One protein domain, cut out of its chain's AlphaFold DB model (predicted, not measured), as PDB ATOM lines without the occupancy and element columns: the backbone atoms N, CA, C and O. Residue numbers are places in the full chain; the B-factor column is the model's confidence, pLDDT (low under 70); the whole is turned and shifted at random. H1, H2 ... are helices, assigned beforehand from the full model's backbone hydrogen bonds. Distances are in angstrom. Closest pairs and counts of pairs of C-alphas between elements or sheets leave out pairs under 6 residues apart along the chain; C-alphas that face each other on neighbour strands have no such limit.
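What this domain is: This is residues 495 to 541 of the 541 residues of the protein "Reverse transcriptase domain-containing protein" of Reticulomyxa filosa (UniProt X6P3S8). This is a long, loose helical hairpin: H1 runs one way, a wide loop turns the chain round, and H2 runs back, packing on the first part of H1, residues 495 to 502. Residues 511 to 518, at the loop end, stick out. The printed part has 47 residues with two named helices, H1 then H2, and no named strand; its class is all helix. It is a rod of 44 by 16 by 8 A, loose, with a radius of gyration of the C-alphas of 13.0 A.

Where its parts are: H1, residues 495 to 512, begins at C-alpha 495 (-3.203, -18.953, 31.089) and is 25.6 A long. H2, residues 524 to 538, is 20.6 A long and ends at C-alpha 538 (-6.809, -13.361, 38.408).

How they stand to each other: H1 touches H2 with residues 495 to 502 alone; the closest C-alphas, of Gly 495 and Ala 530, are 4.2 A apart. They run opposite ways at a shallow tilt of 34 degrees, only just short of steep. In H2 every O i to N i+4 pair is within hydrogen-bond range; in H1, 11 of 14 are.

The domain as a whole: The C-alphas farthest apart, of Ser 515 and Arg 541, are 43.9 A apart. The link from H1 to H2, 11 residues, is long. The printed part has no cut. Residues 538 to 541 have pLDDT under 70.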
ATOM      1  N   GLY A 495      -4.429 -18.659  30.355       86.38
ATOM      2  CA  GLY A 495      -3.203 -18.953  31.089       86.38
ATOM      3  C   GLY A 495      -3.350 -20.196  31.965       86.38
ATOM      4  O   GLY A 495      -2.576 -21.139  31.826       86.38
ATOM      5  N   ALA A 496      -4.414 -20.274  32.775       89.62
ATOM      6  CA  ALA A 496      -4.683 -21.439  33.630       89.62
ATOM      7  C   ALA A 496      -4.818 -22.746  32.832       89.62
ATOM      8  O   ALA A 496      -4.228 -23.764  33.196       89.62
ATOM      9  N   ALA A 497      -5.583 -22.729  31.737       88.88
ATOM     10  CA  ALA A 497      -5.799 -23.900  30.895       88.88
ATOM     11  C   ALA A 497      -4.502 -24.360  30.218       88.88
ATOM     12  O   ALA A 497      -4.269 -25.560  30.082       88.88
ATOM     13  N   PHE A 498      -3.647 -23.425  29.802       90.88
ATOM     14  CA  PHE A 498      -2.347 -23.755  29.230       90.88
ATOM     15  C   PHE A 498      -1.380 -24.320  30.259       90.88
ATOM     16  O   PHE A 498      -0.799 -25.370  30.008       90.88
ATOM     17  N   ILE A 499      -1.265 -23.683  31.425       92.81
ATOM     18  CA  ILE A 499      -0.447 -24.163  32.544       92.81
ATOM     19  C   ILE A 499      -0.848 -25.598  32.902       92.81
ATOM     20  O   ILE A 499      -0.002 -26.487  32.943       92.81
ATOM     21  N   ALA A 500      -2.147 -25.852  33.090       92.12
ATOM     22  CA  ALA A 500      -2.651 -27.190  33.394       92.12
ATOM     23  C   ALA A 500      -2.319 -28.201  32.281       92.12
ATOM     24  O   ALA A 500      -1.888 -29.316  32.570       92.12
ATOM     25  N   SER A 501      -2.472 -27.795  31.018       93.00
ATOM     26  CA  SER A 501      -2.158 -28.608  29.841       93.00
ATOM     27  C   SER A 501      -0.669 -28.981  29.765       93.00
ATOM     28  O   SER A 501      -0.347 -30.160  29.636       93.00
ATOM     29  N   VAL A 502       0.239 -28.010  29.919       93.69
ATOM     30  CA  VAL A 502       1.700 -28.223  29.911       93.69
ATOM     31  C   VAL A 502       2.135 -29.118  31.069       93.69
ATOM     32  O   VAL A 502       2.904 -30.061  30.878       93.69
ATOM     33  N   LEU A 503       1.648 -28.851  32.284       92.12
ATOM     34  CA  LEU A 503       2.039 -29.610  33.476       92.12
ATOM     35  C   LEU A 503       1.531 -31.054  33.438       92.12
ATOM     36  O   LEU A 503       2.224 -31.957  33.909       92.12
ATOM     37  N   ALA A 504       0.339 -31.283  32.882       91.06
ATOM     38  CA  ALA A 504      -0.175 -32.630  32.664       91.06
ATOM     39  C   ALA A 504       0.642 -33.373  31.597       91.06
ATOM     40  O   ALA A 504       1.014 -34.528  31.806       91.06
ATOM     41  N   ALA A 505       0.960 -32.704  30.484       93.81
ATOM     42  CA  ALA A 505       1.670 -33.319  29.370       93.81
ATOM     43  C   ALA A 505       3.138 -33.637  29.700       93.81
ATOM     44  O   ALA A 505       3.580 -34.765  29.511       93.81
ATOM     45  N   SER A 506       3.884 -32.672  30.243       91.94
ATOM     46  CA  SER A 506       5.328 -32.794  30.515       91.94
ATOM     47  C   SER A 506       5.688 -33.984  31.411       91.94
ATOM     48  O   SER A 506       6.630 -34.719  31.116       91.94
ATOM     49  N   LYS A 507       4.904 -34.231  32.471       89.56
ATOM     50  CA  LYS A 507       5.106 -35.374  33.380       89.56
ATOM     51  C   LYS A 507       4.971 -36.717  32.663       89.56
ATOM     52  O   LYS A 507       5.760 -37.628  32.896       89.56
ATOM     53  N   LEU A 508       3.967 -36.838  31.799       92.62
ATOM     54  CA  LEU A 508       3.701 -38.066  31.056       92.62
ATOM     55  C   LEU A 508       4.701 -38.252  29.912       92.62
ATOM     56  O   LEU A 508       5.213 -39.356  29.750       92.62
ATOM     57  N   LEU A 509       5.054 -37.191  29.183       94.31
ATOM     58  CA  LEU A 509       6.040 -37.236  28.096       94.31
ATOM     59  C   LEU A 509       7.396 -37.769  28.571       94.31
ATOM     60  O   LEU A 509       7.956 -38.651  27.924       94.31
ATOM     61  N   LEU A 510       7.862 -37.331  29.746       90.81
ATOM     62  CA  LEU A 510       9.063 -37.875  30.393       90.81
ATOM     63  C   LEU A 510       8.965 -39.386  30.651       90.81
ATOM     64  O   LEU A 510       9.932 -40.120  30.462       90.81
ATOM     65  N   SER A 511       7.797 -39.862  31.088       90.62
ATOM     66  CA  SER A 511       7.584 -41.282  31.383       90.62
ATOM     67  C   SER A 511       7.474 -42.153  30.128       90.62
ATOM     68  O   SER A 511       7.837 -43.329  30.173       90.62
ATOM     69  N   ILE A 512       6.993 -41.580  29.023       92.44
ATOM     70  CA  ILE A 512       6.743 -42.269  27.754       92.44
ATOM     71  C   ILE A 512       8.024 -42.311  26.910       92.44
ATOM     72  O   ILE A 512       8.410 -43.369  26.420       92.44
ATOM     73  N   HIS A 513       8.747 -41.194  26.811       91.94
ATOM     74  CA  HIS A 513       9.942 -41.049  25.974       91.94
ATOM     75  C   HIS A 513      11.246 -41.133  26.778       91.94
ATOM     76  O   HIS A 513      12.114 -40.272  26.665       91.94
ATOM     77  N   LYS A 514      11.418 -42.197  27.574       86.50
ATOM     78  CA  LYS A 514      12.594 -42.377  28.456       86.50
ATOM     79  C   LYS A 514      13.937 -42.425  27.718       86.50
ATOM     80  O   LYS A 514      14.965 -42.082  28.295       86.50
ATOM     81  N   SER A 515      13.938 -42.889  26.468       84.06
ATOM     82  CA  SER A 515      15.135 -42.961  25.622       84.06
ATOM     83  C   SER A 515      15.563 -41.595  25.082       84.06
ATOM     84  O   SER A 515      16.731 -41.406  24.752       84.06
ATOM     85  N   VAL A 516      14.650 -40.621  25.024       85.94
ATOM     86  CA  VAL A 516      14.929 -39.288  24.489       85.94
ATOM     87  C   VAL A 516      15.437 -38.395  25.620       85.94
ATOM     88  O   VAL A 516      14.678 -37.912  26.461       85.94
ATOM     89  N   LYS A 517      16.757 -38.206  25.664       84.94
ATOM     90  CA  LYS A 517      17.444 -37.463  26.730       84.94
ATOM     91  C   LYS A 517      17.539 -35.972  26.407       84.94
ATOM     92  O   LYS A 517      17.518 -35.579  25.249       84.94
ATOM     93  N   ASN A 518      17.710 -35.153  27.446       88.00
ATOM     94  CA  ASN A 518      18.022 -33.718  27.348       88.00
ATOM     95  C   ASN A 518      16.962 -32.845  26.644       88.00
ATOM     96  O   ASN A 518      17.255 -31.716  26.251       88.00
ATOM     97  N   VAL A 519      15.725 -33.330  26.520       92.25
ATOM     98  CA  VAL A 519      14.591 -32.533  26.034       92.25
ATOM     99  C   VAL A 519      13.956 -31.786  27.201       92.25
ATOM    100  O   VAL A 519      13.570 -32.392  28.204       92.25
ATOM    101  N   ASN A 520      13.792 -30.472  27.054       93.31
ATOM    102  CA  ASN A 520      12.948 -29.699  27.955       93.31
ATOM    103  C   ASN A 520      11.483 -29.809  27.507       93.31
ATOM    104  O   ASN A 520      11.058 -29.150  26.563       93.31
ATOM    105  N   TRP A 521      10.707 -30.644  28.198       93.62
ATOM    106  CA  TRP A 521       9.287 -30.869  27.900       93.62
ATOM    107  C   TRP A 521       8.363 -29.729  28.351       93.62
ATOM    108  O   TRP A 521       7.157 -29.788  28.107       93.62
ATOM    109  N   ILE A 522       8.900 -28.711  29.029       92.38
ATOM    110  CA  ILE A 522       8.161 -27.520  29.449       92.38
ATOM    111  C   ILE A 522       8.638 -26.338  28.596       92.38
ATOM    112  O   ILE A 522       9.800 -25.942  28.697       92.38
ATOM    113  N   PRO A 523       7.765 -25.722  27.778       87.62
ATOM    114  CA  PRO A 523       8.137 -24.552  26.993       87.62
ATOM    115  C   PRO A 523       8.257 -23.325  27.913       87.62
ATOM    116  O   PRO A 523       7.280 -22.610  28.114       87.62
ATOM    117  N   THR A 524       9.444 -23.084  28.480       87.44
ATOM    118  CA  THR A 524       9.676 -22.094  29.554       87.44
ATOM    119  C   THR A 524       9.112 -20.710  29.228       87.44
ATOM    120  O   THR A 524       8.314 -20.184  29.993       87.44
ATOM    121  N   ILE A 525       9.416 -20.166  28.044       87.88
ATOM    122  CA  ILE A 525       8.955 -18.827  27.634       87.88
ATOM    123  C   ILE A 525       7.420 -18.745  27.587       87.88
ATOM    124  O   ILE A 525       6.819 -17.768  28.025       87.88
ATOM    125  N   GLU A 526       6.756 -19.769  27.054       88.75
ATOM    126  CA  GLU A 526       5.292 -19.781  26.976       88.75
ATOM    127  C   GLU A 526       4.641 -20.042  28.324       88.75
ATOM    128  O   GLU A 526       3.563 -19.515  28.594       88.75
ATOM    129  N   MET A 527       5.297 -20.838  29.166       91.69
ATOM    130  CA  MET A 527       4.878 -21.067  30.539       91.69
ATOM    131  C   MET A 527       4.910 -19.758  31.332       91.69
ATOM    132  O   MET A 527       3.913 -19.417  31.965       91.69
ATOM    133  N   ASP A 528       5.990 -18.983  31.223       92.56
ATOM    134  CA  ASP A 528       6.127 -17.683  31.885       92.56
ATOM    135  C   ASP A 528       5.069 -16.688  31.392       92.56
ATOM    136  O   ASP A 528       4.386 -16.045  32.194       92.56
ATOM    137  N   ASN A 529       4.843 -16.631  30.074       90.56
ATOM    138  CA  ASN A 529       3.782 -15.813  29.485       90.56
ATOM    139  C   ASN A 529       2.389 -16.222  29.989       90.56
ATOM    140  O   ASN A 529       1.560 -15.364  30.289       90.56
ATOM    141  N   ALA A 530       2.123 -17.525  30.114       90.62
ATOM    142  CA  ALA A 530       0.850 -18.031  30.612       90.62
ATOM    143  C   ALA A 530       0.651 -17.761  32.112       90.62
ATOM    144  O   ALA A 530      -0.471 -17.476  32.533       90.62
ATOM    145  N   ILE A 531       1.717 -17.820  32.918       91.19
ATOM    146  CA  ILE A 531       1.698 -17.446  34.342       91.19
ATOM    147  C   ILE A 531       1.428 -15.950  34.487       91.19
ATOM    148  O   ILE A 531       0.605 -15.547  35.310       91.19
ATOM    149  N   HIS A 532       2.075 -15.124  33.666       90.69
ATOM    150  CA  HIS A 532       1.832 -13.688  33.639       90.69
ATOM    151  C   HIS A 532       0.379 -13.356  33.259       90.69
ATOM    152  O   HIS A 532      -0.270 -12.578  33.964       90.69
ATOM    153  N   ASP A 533      -0.159 -13.984  32.206       85.69
ATOM    154  CA  ASP A 533      -1.571 -13.857  31.814       85.69
ATOM    155  C   ASP A 533      -2.500 -14.288  32.957       85.69
ATOM    156  O   ASP A 533      -3.364 -13.522  33.381       85.69
ATOM    157  N   TYR A 534      -2.267 -15.466  33.543       87.44
ATOM    158  CA  TYR A 534      -3.062 -15.963  34.664       87.44
ATOM    159  C   TYR A 534      -3.087 -14.984  35.842       87.44
ATOM    160  O   TYR A 534      -4.161 -14.654  36.340       87.44
ATOM    161  N   ASN A 535      -1.927 -14.475  36.257       87.38
ATOM    162  CA  ASN A 535      -1.823 -13.533  37.370       87.38
ATOM    163  C   ASN A 535      -2.506 -12.193  37.063       87.38
ATOM    164  O   ASN A 535      -3.118 -11.596  37.947       87.38
ATOM    165  N   THR A 536      -2.432 -11.731  35.816       84.88
ATOM    166  CA  THR A 536      -3.078 -10.487  35.374       84.88
ATOM    167  C   THR A 536      -4.601 -10.632  35.358       84.88
ATOM    168  O   THR A 536      -5.310  -9.759  35.854       84.88
ATOM    169  N   GLN A 537      -5.110 -11.762  34.862       75.50
ATOM    170  CA  GLN A 537      -6.543 -12.065  34.795       75.50
ATOM    171  C   GLN A 537      -7.144 -12.465  36.149       75.50
ATOM    172  O   GLN A 537      -8.340 -12.302  36.369       75.50
ATOM    173  N   ALA A 538      -6.352 -13.026  37.062       64.50
ATOM    174  CA  ALA A 538      -6.809 -13.361  38.408       64.50
ATOM    175  C   ALA A 538      -7.005 -12.108  39.270       64.50
ATOM    176  O   ALA A 538      -7.909 -12.082  40.094       64.50
ATOM    177  N   ARG A 539      -6.194 -11.064  39.056       56.28
ATOM    178  CA  ARG A 539      -6.299  -9.775  39.763       56.28
ATOM    179  C   ARG A 539      -7.471  -8.904  39.296       56.28
ATOM    180  O   ARG A 539      -7.803  -7.944  39.980       56.28
ATOM    181  N   SER A 540      -8.060  -9.200  38.136       50.66
ATOM    182  CA  SER A 540      -9.204  -8.470  37.570       50.66
ATOM    183  C   SER A 540     -10.569  -9.102  37.884       50.66
ATOM    184  O   SER A 540     -11.594  -8.524  37.520       50.66
ATOM    185  N   ARG A 541     -10.586 -10.273  38.534       50.28
ATOM    186  CA  ARG A 541     -11.784 -10.950  39.057       50.28
ATOM    187  C   ARG A 541     -11.986 -10.611  40.523       50.28
ATOM    188  O   ARG A 541     -13.169 -10.573  40.925       50.28
TER     189      ARG A 541